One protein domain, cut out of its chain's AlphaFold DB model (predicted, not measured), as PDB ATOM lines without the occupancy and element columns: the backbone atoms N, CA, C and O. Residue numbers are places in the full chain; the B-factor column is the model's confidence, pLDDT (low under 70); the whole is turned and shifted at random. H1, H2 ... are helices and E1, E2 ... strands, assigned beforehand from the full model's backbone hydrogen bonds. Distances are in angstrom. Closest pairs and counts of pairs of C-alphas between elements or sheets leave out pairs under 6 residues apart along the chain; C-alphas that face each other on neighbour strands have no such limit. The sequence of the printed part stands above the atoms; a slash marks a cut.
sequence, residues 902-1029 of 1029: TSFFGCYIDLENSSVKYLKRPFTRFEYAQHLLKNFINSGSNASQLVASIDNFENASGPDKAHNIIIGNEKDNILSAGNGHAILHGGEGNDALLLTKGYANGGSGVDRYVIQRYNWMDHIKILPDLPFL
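Overview. This is residues 902 to 1029 of the 1029 residues of the protein "RTX-family protein" of Arsenophonus nasoniae (son-killer infecting Nasonia vitripennis) (UniProt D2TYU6). A flattened coil of strands makes a sandwich of two sheets whose strands run nearly in line: from E3 to E10 the chain goes back and forth between a large sheet and a smaller one, winding in stacked turns. The sheets are only partly face to face, for the large sheet runs on past the small one through E2 and E3; the short helix H1 lies across the large sheet's other face, and the tail, residues 1019 to 1029, sticks out far from the body. The printed part has 128 residues with ten named strands and two named helices, in the order E1 E2 H1 E3 E4 E5 E6 E7 E8 E9 E10 H2, and its class is mostly strand. The large sheet runs E3 E2 E1 E5 E7 E9 and is mixed, while the small one runs E4 E6 E8 E10 and is parallel throughout. The whole is compact, with a radius of gyration of the C-alphas of 16.1 A, yet elongated in outline with its tail, spanning 56 by 36 by 29 A.

Along the chain. In the large sheet, E3 is residues 944 to 951, 19.8 A long, and it bends by 60 degrees at residue 947. E2 is residues 915 to 919, 12.9 A, and E1 is residues 906 to 910, 13.5 A, beginning at C-alpha 906 (328.900, 188.953, 330.464). E5 is residues 963 to 967, 13.6 A; E7 is residues 981 to 988, 23.0 A; E9 is residues 997 to 1004, 22.0 A, ending at C-alpha 1004 (336.684, 187.559, 355.722). In the small sheet, E4 is residues 955 to 957, E6 residues 974 to 976, E8 residues 992 to 995, 10.0 A, and E10 residues 1008 to 1011, 9.6 A. H1 is residues 930 to 938, 12.1 A, and H2 is residues 1016 to 1019, ending at C-alpha 1019 (339.419, 175.651, 321.468).

Arrangement. The large sheet is twisted, with edge strands E3 and E9. E5 and E7 are parallel at 2 degrees, with N 966 and O 983 2.9 A apart, within hydrogen-bond range. E7 and E9 are parallel at 5 degrees, with N 984 and O 999 at 2.8 A. E1 and E5 are parallel at 3 degrees, with N 965 and O 907 at 2.8 A. E1 and E2 form a hairpin, antiparallel at 160 degrees, with N 917 and O 908 at 2.8 A. E3 and E2 are antiparallel at 157 degrees, with N 945 and O 918 at 2.9 A. In the small sheet E8 has E6 and E10 as parallel neighbours, with N 994 and O 975 at 2.8 A and N 993 and O 1008 at 2.8 A; E4 and E6 are parallel too, with N 976 and O 956 at 2.9 A. The two sheets face each other 8.9 A centre to centre, with best planes 6 degrees apart and strands at 2 degrees; for instance, the closest C-alphas of E8 and E9, Leu 993 and Ala 1000, are 6.6 A apart. E2 and E4 are apart. H1 is on the large sheet at a height over the sheet of 10.1 A. It runs across the strands, at 71 degrees to E1 on the local plane, and is only just over E1 and E5, with 3 C-alphas on each. H2 is not on either sheet. In H1 every O i to N i+4 pair is within hydrogen-bond range; H2 is too short for such a pair.

Size, cuts and confidence. The two C-alphas farthest apart, those of His 931 and Leu 1029, are 59.4 A apart. Without residues 1019 to 1029, which stand free, the body spans 37 by 37 by 25 A. The printed part has no cut and ends at the chain's last residue, and no link is long. The mean pLDDT of the printed part is 76.5; it is under 70 at residues 902 to 903, 924 to 932, 939 to 942 and 1013 to 1029.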
ATOM      1  N   THR A 902     326.535 188.618 320.394       49.59
ATOM      2  CA  THR A 902     325.797 188.940 321.616       49.59
ATOM      3  C   THR A 902     325.989 190.425 321.911       49.59
ATOM      4  O   THR A 902     327.106 190.939 321.927       49.59
ATOM      5  N   SER A 903     324.903 191.140 322.190       58.50
ATOM      6  CA  SER A 903     324.985 192.546 322.616       58.50
ATOM      7  C   SER A 903     325.475 192.727 324.048       58.50
ATOM      8  O   SER A 903     325.648 193.854 324.515       58.50
ATOM      9  N   PHE A 904     325.683 191.613 324.749       77.31
ATOM     10  CA  PHE A 904     326.186 191.564 326.106       77.31
ATOM     11  C   PHE A 904     327.511 190.809 326.158       77.31
ATOM     12  O   PHE A 904     327.722 189.829 325.443       77.31
ATOM     13  N   PHE A 905     328.399 191.281 327.026       82.50
ATOM     14  CA  PHE A 905     329.764 190.783 327.178       82.50
ATOM     15  C   PHE A 905     329.920 189.846 328.382       82.50
ATOM     16  O   PHE A 905     330.947 189.182 328.503       82.50
ATOM     17  N   GLY A 906     328.922 189.796 329.271       87.88
ATOM     18  CA  GLY A 906     328.900 188.953 330.464       87.88
ATOM     19  C   GLY A 906     327.835 189.378 331.470       87.88
ATOM     20  O   GLY A 906     326.907 190.104 331.103       87.88
ATOM     21  N   CYS A 907     327.950 188.933 332.720       90.19
ATOM     22  CA  CYS A 907     326.969 189.213 333.769       90.19
ATOM     23  C   CYS A 907     327.583 189.868 335.014       90.19
ATOM     24  O   CYS A 907     328.772 189.741 335.299       90.19
ATOM     25  N   TYR A 908     326.729 190.561 335.758       92.88
ATOM     26  CA  TYR A 908     326.949 191.033 337.115       92.88
ATOM     27  C   TYR A 908     325.918 190.356 338.015       92.88
ATOM     28  O   TYR A 908     324.721 190.551 337.801       92.88
ATOM     29  N   ILE A 909     326.369 189.552 338.973       94.31
ATOM     30  CA  ILE A 909     325.523 188.880 339.962       94.31
ATOM     31  C   ILE A 909     325.932 189.406 341.333       94.31
ATOM     32  O   ILE A 909     327.112 189.379 341.673       94.31
ATOM     33  N   ASP A 910     324.971 189.907 342.093       94.31
ATOM     34  CA  ASP A 910     325.186 190.519 343.398       94.31
ATOM     35  C   ASP A 910     324.207 189.900 344.387       94.31
ATOM     36  O   ASP A 910     323.022 190.245 344.387       94.31
ATOM     37  N   LEU A 911     324.707 188.927 345.152       94.25
ATOM     38  CA  LEU A 911     323.932 188.202 346.156       94.25
ATOM     39  C   LEU A 911     323.680 189.067 347.397       94.25
ATOM     40  O   LEU A 911     322.636 188.925 348.023       94.25
ATOM     41  N   GLU A 912     324.596 189.984 347.727       91.50
ATOM     42  CA  GLU A 912     324.459 190.929 348.845       91.50
ATOM     43  C   GLU A 912     323.342 191.953 348.587       91.50
ATOM     44  O   GLU A 912     322.531 192.232 349.464       91.50
ATOM     45  N   ASN A 913     323.279 192.509 347.371       91.19
ATOM     46  CA  ASN A 913     322.295 193.530 346.992       91.19
ATOM     47  C   ASN A 913     321.171 192.990 346.092       91.19
ATOM     48  O   ASN A 913     320.513 193.772 345.397       91.19
ATOM     49  N   SER A 914     320.950 191.672 346.080       93.31
ATOM     50  CA  SER A 914     319.758 191.044 345.498       93.31
ATOM     51  C   SER A 914     319.514 191.346 344.008       93.31
ATOM     52  O   SER A 914     318.370 191.502 343.571       93.31
ATOM     53  N   SER A 915     320.571 191.447 343.186       93.12
ATOM     54  CA  SER A 915     320.416 191.853 341.778       93.12
ATOM     55  C   SER A 915     321.281 191.098 340.769       93.12
ATOM     56  O   SER A 915     322.455 190.812 340.994       93.12
ATOM     57  N   VAL A 916     320.704 190.857 339.587       93.38
ATOM     58  CA  VAL A 916     321.393 190.307 338.410       93.38
ATOM     59  C   VAL A 916     321.277 191.277 337.243       93.38
ATOM     60  O   VAL A 916     320.182 191.729 336.896       93.38
ATOM     61  N   LYS A 917     322.405 191.576 336.594       91.38
ATOM     62  CA  LYS A 917     322.484 192.470 335.433       91.38
ATOM     63  C   LYS A 917     323.315 191.853 334.307       91.38
ATOM     64  O   LYS A 917     324.314 191.187 334.563       91.38
ATOM     65  N   TYR A 918     322.982 192.147 333.054       89.81
ATOM     66  CA  TYR A 918     323.860 191.868 331.911       89.81
ATOM     67  C   TYR A 918     324.759 193.063 331.594       89.81
ATOM     68  O   TYR A 918     324.330 194.216 331.666       89.81
ATOM     69  N   LEU A 919     326.014 192.798 331.226       86.69
ATOM     70  CA  LEU A 919     327.020 193.811 330.906       86.69
ATOM     71  C   LEU A 919     326.968 194.180 329.421       86.69
ATOM     72  O   LEU A 919     327.191 193.328 328.566       86.69
ATOM     73  N   LYS A 920     326.748 195.459 329.098       82.50
ATOM     74  CA  LYS A 920     326.681 195.977 327.711       82.50
ATOM     75  C   LYS A 920     328.035 196.343 327.109       82.50
ATOM     76  O   LYS A 920     328.125 196.702 325.941       82.50
ATOM     77  N   ARG A 921     329.098 196.286 327.906       77.88
ATOM     78  CA  ARG A 921     330.480 196.493 327.466       77.88
ATOM     79  C   ARG A 921     331.411 195.597 328.276       77.88
ATOM     80  O   ARG A 921     331.129 195.367 329.455       77.88
ATOM     81  N   PRO A 922     332.516 195.112 327.691       78.44
ATOM     82  CA  PRO A 922     333.481 194.326 328.432       78.44
ATOM     83  C   PRO A 922     334.238 195.247 329.380       78.44
ATOM     84  O   PRO A 922     334.424 196.442 329.118       78.44
ATOM     85  N   PHE A 923     334.737 194.681 330.467       77.56
ATOM     86  CA  PHE A 923     335.713 195.375 331.283       77.56
ATOM     87  C   PHE A 923     337.123 195.152 330.729       77.56
ATOM     88  O   PHE A 923     337.555 194.020 330.535       77.56
ATOM     89  N   THR A 924     337.828 196.242 330.418       66.06
ATOM     90  CA  THR A 924     339.107 196.218 329.678       66.06
ATOM     91  C   THR A 924     340.332 196.352 330.580       66.06
ATOM     92  O   THR A 924     341.401 195.830 330.273       66.06
ATOM     93  N   ARG A 925     340.174 197.040 331.708       61.12
ATOM     94  CA  ARG A 925     341.121 197.160 332.817       61.12
ATOM     95  C   ARG A 925     340.292 197.426 334.059       61.12
ATOM     96  O   ARG A 925     339.484 198.348 334.031       61.12
ATOM     97  N   PHE A 926     340.542 196.703 335.140       56.62
ATOM     98  CA  PHE A 926     340.203 197.238 336.448       56.62
ATOM     99  C   PHE A 926     341.421 197.227 337.349       56.62
ATOM    100  O   PHE A 926     342.024 196.193 337.620       56.62
ATOM    101  N   GLU A 927     341.778 198.432 337.783       49.41
ATOM    102  CA  GLU A 927     342.395 198.636 339.080       49.41
ATOM    103  C   GLU A 927     341.410 198.100 340.124       49.41
ATOM    104  O   GLU A 927     340.224 198.423 340.096       49.41
ATOM    105  N   TYR A 928     341.930 197.231 340.983       53.94
ATOM    106  CA  TYR A 928     341.290 196.329 341.943       53.94
ATOM    107  C   TYR A 928     340.452 197.002 343.056       53.94
ATOM    108  O   TYR A 928     340.380 196.506 344.177       53.94
ATOM    109  N   ALA A 929     339.850 198.162 342.784       61.25
ATOM    110  CA  ALA A 929     339.184 199.008 343.761       61.25
ATOM    111  C   ALA A 929     337.652 198.966 343.605       61.25
ATOM    112  O   ALA A 929     337.101 199.395 342.589       61.25
ATOM    113  N   GLN A 930     336.956 198.523 344.659       62.72
ATOM    114  CA  GLN A 930     335.490 198.370 344.714       62.72
ATOM    115  C   GLN A 930     334.705 199.628 344.284       62.72
ATOM    116  O   GLN A 930     333.630 199.517 343.700       62.72
ATOM    117  N   HIS A 931     335.233 200.835 344.519       63.78
ATOM    118  CA  HIS A 931     334.566 202.083 344.124       63.78
ATOM    119  C   HIS A 931     334.508 202.278 342.595       63.78
ATOM    120  O   HIS A 931     333.508 202.775 342.079       63.78
ATOM    121  N   LEU A 932     335.537 201.848 341.852       66.38
ATOM    122  CA  LEU A 932     335.549 201.900 340.384       66.38
ATOM    123  C   LEU A 932     334.591 200.866 339.784       66.38
ATOM    124  O   LEU A 932     333.929 201.159 338.790       66.38
ATOM    125  N   LEU A 933     334.471 199.698 340.425       73.19
ATOM    126  CA  LEU A 933     333.506 198.663 340.057       73.19
ATOM    127  C   LEU A 933     332.064 199.150 340.256       73.19
ATOM    128  O   LEU A 933     331.263 199.086 339.325       73.19
ATOM    129  N   LYS A 934     331.753 199.729 341.426       71.69
ATOM    130  CA  LYS A 934     330.440 200.338 341.700       71.69
ATOM    131  C   LYS A 934     330.112 201.431 340.681       71.69
ATOM    132  O   LYS A 934     329.016 201.436 340.133       71.69
ATOM    133  N   ASN A 935     331.070 202.298 340.348       72.88
ATOM    134  CA  ASN A 935     330.886 203.310 339.304       72.88
ATOM    135  C   ASN A 935     330.659 202.691 337.918       72.88
ATOM    136  O   ASN A 935     329.814 203.172 337.167       72.88
ATOM    137  N   PHE A 936     331.375 201.620 337.565       76.25
ATOM    138  CA  PHE A 936     331.186 200.926 336.293       76.25
ATOM    139  C   PHE A 936     329.780 200.337 336.172       76.25
ATOM    140  O   PHE A 936     329.115 200.585 335.167       76.25
ATOM    141  N   ILE A 937     329.300 199.640 337.202       75.44
ATOM    142  CA  ILE A 937     327.970 199.019 337.207       75.44
ATOM    143  C   ILE A 937     326.855 200.071 337.265       75.44
ATOM    144  O   ILE A 937     325.866 199.946 336.541       75.44
ATOM    145  N   ASN A 938     327.035 201.134 338.056       70.12
ATOM    146  CA  ASN A 938     326.023 202.170 338.289       70.12
ATOM    147  C   ASN A 938     326.057 203.328 337.280       70.12
ATOM    148  O   ASN A 938     325.227 204.229 337.372       70.12
ATOM    149  N   SER A 939     326.961 203.317 336.292       61.56
ATOM    150  CA  SER A 939     327.087 204.367 335.257       61.56
ATOM    151  C   SER A 939     325.915 204.453 334.250       61.56
ATOM    152  O   SER A 939     326.064 204.991 333.152       61.56
ATOM    153  N   GLY A 940     324.726 203.975 334.633       58.03
ATOM    154  CA  GLY A 940     323.474 204.047 333.880       58.03
ATOM    155  C   GLY A 940     323.265 202.901 332.883       58.03
ATOM    156  O   GLY A 940     324.076 201.980 332.771       58.03
ATOM    157  N   SER A 941     322.179 202.997 332.104       57.78
ATOM    158  CA  SER A 941     321.718 202.012 331.104       57.78
ATOM    159  C   SER A 941     322.727 201.674 329.996       57.78
ATOM    160  O   SER A 941     322.451 200.804 329.167       57.78
ATOM    161  N   ASN A 942     323.864 202.374 329.955       61.81
ATOM    162  CA  ASN A 942     324.922 202.237 328.957       61.81
ATOM    163  C   ASN A 942     325.985 201.193 329.339       61.81
ATOM    164  O   ASN A 942     326.713 200.736 328.463       61.81
ATOM    165  N   ALA A 943     326.103 200.820 330.620       70.12
ATOM    166  CA  ALA A 943     327.130 199.879 331.084       70.12
ATOM    167  C   ALA A 943     326.564 198.505 331.462       70.12
ATOM    168  O   ALA A 943     327.175 197.483 331.145       70.12
ATOM    169  N   SER A 944     325.395 198.476 332.100       82.19
ATOM    170  CA  SER A 944     324.706 197.246 332.481       82.19
ATOM    171  C   SER A 944     323.185 197.402 332.375       82.19
ATOM    172  O   SER A 944     322.674 198.515 332.222       82.19
ATOM    173  N   GLN A 945     322.459 196.288 332.402       85.31
ATOM    174  CA  GLN A 945     320.999 196.241 332.330       85.31
ATOM    175  C   GLN A 945     320.463 195.231 333.339       85.31
ATOM    176  O   GLN A 945     320.939 194.103 333.349       85.31
ATOM    177  N   LEU A 946     319.512 195.647 334.182       88.25
ATOM    178  CA  LEU A 946     318.861 194.791 335.179       88.25
ATOM    179  C   LEU A 946     318.043 193.691 334.497       88.25
ATOM    180  O   LEU A 946     317.334 193.971 333.534       88.25
ATOM    181  N   VAL A 947     318.173 192.466 335.006       88.88
ATOM    182  CA  VAL A 947     317.550 191.252 334.453       88.88
ATOM    183  C   VAL A 947     316.704 190.545 335.497       88.88
ATOM    184  O   VAL A 947     315.577 190.153 335.207       88.88
ATOM    185  N   ALA A 948     317.226 190.405 336.716       92.12
ATOM    186  CA  ALA A 948     316.496 189.777 337.804       92.12
ATOM    187  C   ALA A 948     316.724 190.499 339.133       92.12
ATOM    188  O   ALA A 948     317.832 190.960 339.422       92.12
ATOM    189  N   SER A 949     315.659 190.564 339.926       93.50
ATOM    190  CA  SER A 949     315.700 190.739 341.372       93.50
ATOM    191  C   SER A 949     315.724 189.347 341.990       93.50
ATOM    192  O   SER A 949     314.871 188.520 341.660       93.50
ATOM    193  N   ILE A 950     316.702 189.091 342.849       94.81
ATOM    194  CA  ILE A 950     316.933 187.773 343.446       94.81
ATOM    195  C   ILE A 950     316.928 187.893 344.963       94.81
ATOM    196  O   ILE A 950     317.423 188.882 345.485       94.81
ATOM    197  N   ASP A 951     316.381 186.915 345.670       91.75
ATOM    198  CA  ASP A 951     316.334 186.946 347.131       91.75
ATOM    199  C   ASP A 951     316.606 185.558 347.730       91.75
ATOM    200  O   ASP A 951     316.150 184.547 347.185       91.75
ATOM    201  N   ASN A 952     317.367 185.545 348.829       90.75
ATOM    202  CA  ASN A 952     317.881 184.372 349.545       90.75
ATOM    203  C   ASN A 952     318.705 183.375 348.705       90.75
ATOM    204  O   ASN A 952     318.393 182.197 348.682       90.75
ATOM    205  N   PHE A 953     319.766 183.828 348.032       90.94
ATOM    206  CA  PHE A 953     320.673 182.941 347.286       90.94
ATOM    207  C   PHE A 953     322.066 182.868 347.921       90.94
ATOM    208  O   PHE A 953     322.640 183.897 348.279       90.94
ATOM    209  N   GLU A 954     322.648 181.670 347.976       86.56
ATOM    210  CA  GLU A 954     323.983 181.404 348.530       86.56
ATOM    211  C   GLU A 954     325.045 181.227 347.440       86.56
ATOM    212  O   GLU A 954     326.219 181.512 347.666       86.56
ATOM    213  N   ASN A 955     324.667 180.755 346.251       86.75
ATOM    214  CA  ASN A 955     325.629 180.372 345.218       86.75
ATOM    215  C   ASN A 955     325.313 181.017 343.875       86.75
ATOM    216  O   ASN A 955     324.153 181.155 343.482       86.75
ATOM    217  N   ALA A 956     326.363 181.350 343.125       88.44
ATOM    218  CA  ALA A 956     326.233 182.006 341.833       88.44
ATOM    219  C   ALA A 956     327.226 181.471 340.797       88.44
ATOM    220  O   ALA A 956     328.427 181.346 341.047       88.44
ATOM    221  N   SER A 957     326.730 181.227 339.585       85.50
ATOM    222  CA  SER A 957     327.545 180.834 338.437       85.50
ATOM    223  C   SER A 957     327.254 181.707 337.221       85.50
ATOM    224  O   SER A 957     326.102 181.876 336.825       85.50
ATOM    225  N   GLY A 958     328.307 182.246 336.608       79.69
ATOM    226  CA  GLY A 958     328.240 183.001 335.356       79.69
ATOM    227  C   GLY A 958     328.470 182.127 334.112       79.69
ATOM    228  O   GLY A 958     328.987 181.012 334.231       79.69
ATOM    229  N   PRO A 959     328.135 182.633 332.910       79.50
ATOM    230  CA  PRO A 959     328.255 181.887 331.664       79.50
ATOM    231  C   PRO A 959     329.715 181.675 331.260       79.50
ATOM    232  O   PRO A 959     330.590 182.511 331.521       79.50
ATOM    233  N   ASP A 960     329.974 180.565 330.567       70.06
ATOM    234  CA  ASP A 960     331.322 180.209 330.129       70.06
ATOM    235  C   ASP A 960     331.877 181.216 329.101       70.06
ATOM    236  O   ASP A 960     331.153 181.742 328.257       70.06
ATOM    237  N   LYS A 961     333.190 181.479 329.161       76.31
ATOM    238  CA  LYS A 961     333.936 182.392 328.261       76.31
ATOM    239  C   LYS A 961     333.505 183.878 328.284       76.31
ATOM    240  O   LYS A 961     334.037 184.654 327.491       76.31
ATOM    241  N   ALA A 962     332.629 184.300 329.200       83.25
ATOM    242  CA  ALA A 962     332.139 185.680 329.306       83.25
ATOM    243  C   ALA A 962     332.886 186.550 330.346       83.25
ATOM    244  O   ALA A 962     333.763 186.089 331.071       83.25
ATOM    245  N   HIS A 963     332.557 187.841 330.418       88.31
ATOM    246  CA  HIS A 963     333.046 188.764 331.448       88.31
ATOM    247  C   HIS A 963     332.136 188.739 332.685       88.31
ATOM    248  O   HIS A 963     331.119 189.424 332.719       88.31
ATOM    249  N   ASN A 964     332.505 187.989 333.716       90.44
ATOM    250  CA  ASN A 964     331.647 187.755 334.876       90.44
ATOM    251  C   ASN A 964     332.116 188.564 336.088       90.44
ATOM    252  O   ASN A 964     333.292 188.538 336.447       90.44
ATOM    253  N   ILE A 965     331.197 189.284 336.722       92.31
ATOM    254  CA  ILE A 965     331.403 189.940 338.014       92.31
ATOM    255  C   ILE A 965     330.408 189.305 338.981       92.31
ATOM    256  O   ILE A 965     329.207 189.371 338.736       92.31
ATOM    257  N   ILE A 966     330.893 188.667 340.041       93.62
ATOM    258  CA  ILE A 966     330.046 187.965 341.009       93.62
ATOM    259  C   ILE A 966     330.449 188.407 342.415       93.62
ATOM    260  O   ILE A 966     331.629 188.338 342.770       93.62
ATOM    261  N   ILE A 967     329.473 188.889 343.179       94.31
ATOM    262  CA  ILE A 967     329.614 189.328 344.568       94.31
ATOM    263  C   ILE A 967     328.744 188.413 345.432       94.31
ATOM    264  O   ILE A 967     327.541 188.307 345.185       94.31
ATOM    265  N   GLY A 968     329.375 187.728 346.382       93.06
ATOM    266  CA  GLY A 968     328.731 186.919 347.409       93.06
ATOM    267  C   GLY A 968     328.097 187.772 348.508       93.06
ATOM    268  O   GLY A 968     328.042 188.996 348.401       93.06
ATOM    269  N   ASN A 969     327.550 187.119 349.526       91.62
ATOM    270  CA  ASN A 969     326.909 187.756 350.672       91.62
ATOM    271  C   ASN A 969     327.664 187.407 351.967       91.62
ATOM    272  O   ASN A 969     328.872 187.209 351.945       91.62
ATOM    273  N   GLU A 970     326.986 187.434 353.114       92.31
ATOM    274  CA  GLU A 970     327.588 187.126 354.422       92.31
ATOM    275  C   GLU A 970     327.611 185.621 354.764       92.31
ATOM    276  O   GLU A 970     327.984 185.240 355.875       92.31
ATOM    277  N   LYS A 971     327.144 184.762 353.846       89.19
ATOM    278  CA  LYS A 971     327.085 183.302 354.009       89.19
ATOM    279  C   LYS A 971     328.247 182.634 353.270       89.19
ATOM    280  O   LYS A 971     328.838 183.221 352.382       89.19
ATOM    281  N   ASP A 972     328.497 181.359 353.569       83.31
ATOM    282  CA  ASP A 972     329.445 180.538 352.802       83.31
ATOM    283  C   ASP A 972     328.968 180.404 351.338       83.31
ATOM    284  O   ASP A 972     327.987 179.705 351.066       83.31
ATOM    285  N   ASN A 973     329.653 181.051 350.390       83.56
ATOM    286  CA  ASN A 973     329.238 181.095 348.989       83.56
ATOM    287  C   ASN A 973     330.080 180.202 348.070       83.56
ATOM    288  O   ASN A 973     331.301 180.097 348.202       83.56
ATOM    289  N   ILE A 974     329.458 179.639 347.028       84.50
ATOM    290  CA  ILE A 974     330.162 179.061 345.872       84.50
ATOM    291  C   ILE A 974     329.982 179.977 344.661       84.50
ATOM    292  O   ILE A 974     328.886 180.110 344.113       84.50
ATOM    293  N   LEU A 975     331.085 180.580 344.210       88.56
ATOM    294  CA  LEU A 975     331.108 181.538 343.107       88.56
ATOM    295  C   LEU A 975     331.911 180.980 341.928       88.56
ATOM    296  O   LEU A 975     333.116 180.757 342.043       88.56
ATOM    297  N   SER A 976     331.270 180.786 340.773       84.44
ATOM    298  CA  SER A 976     331.897 180.209 339.574       84.44
ATOM    299  C   SER A 976     331.800 181.135 338.363       84.44
ATOM    300  O   SER A 976     330.716 181.548 337.962       84.44
ATOM    301  N   ALA A 977     332.934 181.447 337.732       78.00
ATOM    302  CA  ALA A 977     332.984 182.345 336.572       78.00
ATOM    303  C   ALA A 977     333.283 181.663 335.224       78.00
ATOM    304  O   ALA A 977     333.407 182.358 334.212       78.00
ATOM    305  N   GLY A 978     333.440 180.337 335.194       73.19
ATOM    306  CA  GLY A 978     333.836 179.602 333.988       73.19
ATOM    307  C   GLY A 978     335.201 180.034 333.421       73.19
ATOM    308  O   GLY A 978     336.086 180.507 334.139       73.19
ATOM    309  N   ASN A 979     335.382 179.881 332.104       75.88
ATOM    310  CA  ASN A 979     336.654 180.118 331.402       75.88
ATOM    311  C   ASN A 979     336.916 181.573 330.980       75.88
ATOM    312  O   ASN A 979     337.948 181.869 330.358       75.88
ATOM    313  N   GLY A 980     335.971 182.467 331.260       76.00
ATOM    314  CA  GLY A 980     336.020 183.872 330.880       76.00
ATOM    315  C   GLY A 980     336.833 184.750 331.835       76.00
ATOM    316  O   GLY A 980     337.517 184.256 332.731       76.00
ATOM    317  N   HIS A 981     336.793 186.066 331.617       85.62
ATOM    318  CA  HIS A 981     337.387 187.027 332.547       85.62
ATOM    319  C   HIS A 981     336.460 187.216 333.747       85.62
ATOM    320  O   HIS A 981     335.287 187.525 333.568       85.62
ATOM    321  N   ALA A 982     336.994 187.093 334.958       89.38
ATOM    322  CA  ALA A 982     336.214 187.098 336.188       89.38
ATOM    323  C   ALA A 982     336.640 188.194 337.176       89.38
ATOM    324  O   ALA A 982     337.825 188.509 337.300       89.38
ATOM    325  N   ILE A 983     335.682 188.727 337.927       91.19
ATOM    326  CA  ILE A 983     335.895 189.429 339.195       91.19
ATOM    327  C   ILE A 983     334.981 188.753 340.215       91.19
ATOM    328  O   ILE A 983     333.764 188.864 340.104       91.19
ATOM    329  N   LEU A 984     335.567 188.042 341.172       92.25
ATOM    330  CA  LEU A 984     334.852 187.332 342.229       92.25
ATOM    331  C   LEU A 984     335.149 187.975 343.586       92.25
ATOM    332  O   LEU A 984     336.318 188.150 343.941       92.25
ATOM    333  N   HIS A 985     334.102 188.302 344.333       93.38
ATOM    334  CA  HIS A 985     334.181 188.759 345.717       93.38
ATOM    335  C   HIS A 985     333.335 187.832 346.586       93.38
ATOM    336  O   HIS A 985     332.146 187.743 346.317       93.38
ATOM    337  N   GLY A 986     333.945 187.149 347.557       89.88
ATOM    338  CA  GLY A 986     333.269 186.254 348.503       89.88
ATOM    339  C   GLY A 986     332.422 187.053 349.485       89.88
ATOM    340  O   GLY A 986     331.241 187.243 349.241       89.88
ATOM    341  N   GLY A 987     333.058 187.696 350.457       90.75
ATOM    342  CA  GLY A 987     332.371 188.571 351.401       90.75
ATOM    343  C   GLY A 987     332.768 188.221 352.822       90.75
ATOM    344  O   GLY A 987     333.951 188.295 353.162       90.75
ATOM    345  N   GLU A 988     331.784 187.909 353.657       90.56
ATOM    346  CA  GLU A 988     332.013 187.200 354.917       90.56
ATOM    347  C   GLU A 988     331.605 185.737 354.726       90.56
ATOM    348  O   GLU A 988     330.655 185.472 354.004       90.56
ATOM    349  N   GLY A 989     332.280 184.801 355.393       90.88
ATOM    350  CA  GLY A 989     331.986 183.370 355.262       90.88
ATOM    351  C   GLY A 989     333.193 182.578 354.772       90.88
ATOM    352  O   GLY A 989     334.289 183.104 354.613       90.88
ATOM    353  N   ASN A 990     333.033 181.269 354.616       83.31
ATOM    354  CA  ASN A 990     334.060 180.392 354.060       83.31
ATOM    355  C   ASN A 990     333.765 180.133 352.583       83.31
ATOM    356  O   ASN A 990     333.126 179.139 352.226       83.31
ATOM    357  N   ASP A 991     334.255 181.017 351.721       88.12
ATOM    358  CA  ASP A 991     333.831 181.040 350.326       88.12
ATOM    359  C   ASP A 991     334.642 180.107 349.424       88.12
ATOM    360  O   ASP A 991     335.835 179.875 349.621       88.12
ATOM    361  N   ALA A 992     334.022 179.606 348.358       85.25
ATOM    362  CA  ALA A 992     334.673 178.860 347.288       85.25
ATOM    363  C   ALA A 992     334.614 179.637 345.963       85.25
ATOM    364  O   ALA A 992     333.576 179.717 345.311       85.25
ATOM    365  N   LEU A 993     335.760 180.166 345.529       87.75
ATOM    366  CA  LEU A 993     335.887 181.019 344.347       87.75
ATOM    367  C   LEU A 993     336.557 180.245 343.200       87.75
ATOM    368  O   LEU A 993     337.748 179.917 343.260       87.75
ATOM    369  N   LEU A 994     335.789 179.952 342.149       86.38
ATOM    370  CA  LEU A 994     336.185 179.174 340.971       86.38
ATOM    371  C   LEU A 994     336.362 180.085 339.748       86.38
ATOM    372  O   LEU A 994     335.399 180.655 339.228       86.38
ATOM    373  N   LEU A 995     337.595 180.184 339.245       84.25
ATOM    374  CA  LEU A 995     337.915 180.998 338.069       84.25
ATOM    375  C   LEU A 995     339.086 180.451 337.250       84.25
ATOM    376  O   LEU A 995     340.029 179.873 337.788       84.25
ATOM    377  N   THR A 996     339.069 180.725 335.946       83.50
ATOM    378  CA  THR A 996     340.194 180.429 335.041       83.50
ATOM    379  C   THR A 996     341.072 181.661 334.795       83.50
ATOM    380  O   THR A 996     342.295 181.552 334.695       83.50
ATOM    381  N   LYS A 997     340.470 182.854 334.680       84.12
ATOM    382  CA  LYS A 997     341.164 184.129 334.421       84.12
ATOM    383  C   LYS A 997     340.469 185.254 335.175       84.12
ATOM    384  O   LYS A 997     339.272 185.437 335.003       84.12
ATOM    385  N   GLY A 998     341.200 186.067 335.934       86.88
ATOM    386  CA  GLY A 998     340.611 187.247 336.567       86.88
ATOM    387  C   GLY A 998     341.123 187.539 337.968       86.88
ATOM    388  O   GLY A 998     342.261 187.218 338.302       86.88
ATOM    389  N   TYR A 999     340.263 188.169 338.758       88.50
ATOM    390  CA  TYR A 999     340.491 188.538 340.148       88.50
ATOM    391  C   TYR A 999     339.526 187.772 341.055       88.50
ATOM    392  O   TYR A 999     338.347 187.649 340.729       88.50
ATOM    393  N   ALA A1000     340.023 187.287 342.189       90.50
ATOM    394  CA  ALA A1000     339.225 186.650 343.227       90.50
ATOM    395  C   ALA A1000     339.669 187.169 344.597       90.50
ATOM    396  O   ALA A1000     340.868 187.236 344.873       90.50
ATOM    397  N   ASN A1001     338.707 187.528 345.440       91.94
ATOM    398  CA  ASN A1001     338.921 187.968 346.813       91.94
ATOM    399  C   ASN A1001     337.807 187.401 347.687       91.94
ATOM    400  O   ASN A1001     336.676 187.856 347.585       91.94
ATOM    401  N   GLY A1002     338.126 186.415 348.513       90.50
ATOM    402  CA  GLY A1002     337.174 185.771 349.414       90.50
ATOM    403  C   GLY A1002     336.736 186.650 350.583       90.50
ATOM    404  O   GLY A1002     335.619 186.523 351.040       90.50
ATOM    405  N   GLY A1003     337.515 187.669 350.960       92.50
ATOM    406  CA  GLY A1003     337.134 188.572 352.042       92.50
ATOM    407  C   GLY A1003     337.484 188.012 353.422       92.50
ATOM    408  O   GLY A1003     338.658 187.748 353.694       92.50
ATOM    409  N   SER A1004     336.506 187.963 354.325       89.31
ATOM    410  CA  SER A1004     336.684 187.559 355.722       89.31
ATOM    411  C   SER A1004     336.216 186.121 355.941       89.31
ATOM    412  O   SER A1004     335.031 185.848 355.835       89.31
ATOM    413  N   GLY A1005     337.115 185.242 356.385       92.12
ATOM    414  CA  GLY A1005     336.805 183.844 356.695       92.12
ATOM    415  C   GLY A1005     337.892 182.900 356.192       92.12
ATOM    416  O   GLY A1005     339.047 183.313 356.032       92.12
ATOM    417  N   VAL A1006     337.569 181.614 356.017       87.88
ATOM    418  CA  VAL A1006     338.490 180.609 355.461       87.88
ATOM    419  C   VAL A1006     338.093 180.276 354.029       87.88
ATOM    420  O   VAL A1006     337.343 179.336 353.773       87.88
ATOM    421  N   ASP A1007     338.684 181.008 353.091       89.00
ATOM    422  CA  ASP A1007     338.315 180.911 351.681       89.00
ATOM    423  C   ASP A1007     339.131 179.883 350.897       89.00
ATOM    424  O   ASP A1007     340.332 179.663 351.110       89.00
ATOM    425  N   ARG A1008     338.481 179.297 349.895       82.62
ATOM    426  CA  ARG A1008     339.048 178.361 348.934       82.62
ATOM    427  C   ARG A1008     339.053 178.963 347.536       82.62
ATOM    428  O   ARG A1008     338.016 179.223 346.940       82.62
ATOM    429  N   TYR A1009     340.242 179.036 346.949       88.38
ATOM    430  CA  TYR A1009     340.436 179.480 345.572       88.38
ATOM    431  C   TYR A1009     340.734 178.279 344.680       88.38
ATOM    432  O   TYR A1009     341.726 177.573 344.877       88.38
ATOM    433  N   VAL A1010     339.888 178.055 343.678       78.25
ATOM    434  CA  VAL A1010     340.068 177.001 342.678       78.25
ATOM    435  C   VAL A1010     340.389 177.667 341.346       78.25
ATOM    436  O   VAL A1010     339.507 178.108 340.610       78.25
ATOM    437  N   ILE A1011     341.687 177.750 341.053       84.06
ATOM    438  CA  ILE A1011     342.190 178.364 339.825       84.06
ATOM    439  C   ILE A1011     342.337 177.279 338.764       84.06
ATOM    440  O   ILE A1011     343.253 176.454 338.814       84.06
ATOM    441  N   GLN A1012     341.412 177.265 337.812       71.19
ATOM    442  CA  GLN A1012     341.379 176.252 336.767       71.19
ATOM    443  C   GLN A1012     342.414 176.566 335.685       71.19
ATOM    444  O   GLN A1012     342.592 177.708 335.255       71.19
ATOM    445  N   ARG A1013     343.127 175.535 335.222       68.69
ATOM    446  CA  ARG A1013     344.035 175.678 334.084       68.69
ATOM    447  C   ARG A1013     343.203 175.760 332.813       68.69
ATOM    448  O   ARG A1013     342.448 174.842 332.521       68.69
ATOM    449  N   TYR A1014     343.424 176.810 332.027       59.31
ATOM    450  CA  TYR A1014     342.832 176.934 330.700       59.31
ATOM    451  C   TYR A1014     343.147 175.694 329.846       59.31
ATOM    452  O   TYR A1014     344.316 175.446 329.521       59.31
ATOM    453  N   ASN A1015     342.126 174.914 329.488       57.31
ATOM    454  CA  ASN A1015     342.285 173.761 328.614       57.31
ATOM    455  C   ASN A1015     342.242 174.221 327.149       57.31
ATOM    456  O   ASN A1015     341.208 174.606 326.616       57.31
ATOM    457  N   TRP A1016     343.391 174.193 326.478       50.34
ATOM    458  CA  TRP A1016     343.513 174.593 325.072       50.34
ATOM    459  C   TRP A1016     342.741 173.667 324.116       50.34
ATOM    460  O   TRP A1016     342.430 174.091 323.003       50.34
ATOM    461  N   MET A1017     342.393 172.442 324.539       46.03
ATOM    462  CA  MET A1017     341.551 171.541 323.744       46.03
ATOM    463  C   MET A1017     340.103 172.032 323.622       46.03
ATOM    464  O   MET A1017     339.489 171.785 322.592       46.03
ATOM    465  N   ASP A1018     339.604 172.855 324.552       45.75
ATOM    466  CA  ASP A1018     338.266 173.476 324.469       45.75
ATOM    467  C   ASP A1018     338.179 174.554 323.355       45.75
ATOM    468  O   ASP A1018     337.137 175.183 323.125       45.75
ATOM    469  N   HIS A1019     339.299 174.813 322.666       42.38
ATOM    470  CA  HIS A1019     339.419 175.651 321.468       42.38
ATOM    471  C   HIS A1019     339.780 174.876 320.197       42.38
ATOM    472  O   HIS A1019     339.658 175.429 319.100       42.38
ATOM    473  N   ILE A1020     340.182 173.608 320.303       36.78
ATOM    474  CA  ILE A1020     340.356 172.747 319.137       36.78
ATOM    475  C   ILE A1020     338.987 172.180 318.808       36.78
ATOM    476  O   ILE A1020     338.541 171.202 319.397       36.78
ATOM    477  N   LYS A1021     338.306 172.802 317.842       35.91
ATOM    478  CA  LYS A1021     337.194 172.139 317.168       35.91
ATOM    479  C   LYS A1021     337.746 170.879 316.505       35.91
ATOM    480  O   LYS A1021     338.347 170.959 315.437       35.91
ATOM    481  N   ILE A1022     337.504 169.724 317.117       28.11
ATOM    482  CA  ILE A1022     337.173 168.547 316.321       28.11
ATOM    483  C   ILE A1022     335.957 169.007 315.508       28.11
ATOM    484  O   ILE A1022     334.968 169.487 316.066       28.11
ATOM    485  N   LEU A1023     336.116 169.062 314.184       26.47
ATOM    486  CA  LEU A1023     334.992 169.220 313.262       26.47
ATOM    487  C   LEU A1023     333.898 168.249 313.724       26.47
ATOM    488  O   LEU A1023     334.264 167.138 314.093       26.47
ATOM    489  N   PRO A1024     332.608 168.627 313.745       27.80
ATOM    490  CA  PRO A1024     331.573 167.631 313.969       27.80
ATOM    491  C   PRO A1024     331.841 166.514 312.968       27.80
ATOM    492  O   PRO A1024     331.970 166.790 311.769       27.80
ATOM    493  N   ASP A1025     332.043 165.304 313.480       25.52
ATOM    494  CA  ASP A1025     332.099 164.117 312.658       25.52
ATOM    495  C   ASP A1025     330.812 164.122 311.832       25.52
ATOM    496  O   ASP A1025     329.708 163.896 312.324       25.52
ATOM    497  N   LEU A1026     330.972 164.487 310.560       23.12
ATOM    498  CA  LEU A1026     330.102 164.045 309.492       23.12
ATOM    499  C   LEU A1026     329.946 162.533 309.683       23.12
ATOM    500  O   LEU A1026     330.975 161.851 309.753       23.12
ATOM    501  N   PRO A1027     328.723 161.989 309.747       25.12
ATOM    502  CA  PRO A1027     328.549 160.555 309.659       25.12
ATOM    503  C   PRO A1027     328.946 160.147 308.237       25.12
ATOM    504  O   PRO A1027     328.167 160.213 307.293       25.12
ATOM    505  N   PHE A1028     330.210 159.774 308.076       23.25
ATOM    506  CA  PHE A1028     330.589 158.731 307.143       23.25
ATOM    507  C   PHE A1028     330.525 157.416 307.915       23.25
ATOM    508  O   PHE A1028     331.538 156.974 308.459       23.25
ATOM    509  N   LEU A1029     329.312 156.859 308.004       25.86
ATOM    510  CA  LEU A1029     328.966 155.441 307.835       25.86
ATOM    511  C   LEU A1029     327.460 155.244 308.018       25.86
ATOM    512  O   LEU A1029     326.947 155.647 309.084       25.86
TER     513      LEU A1029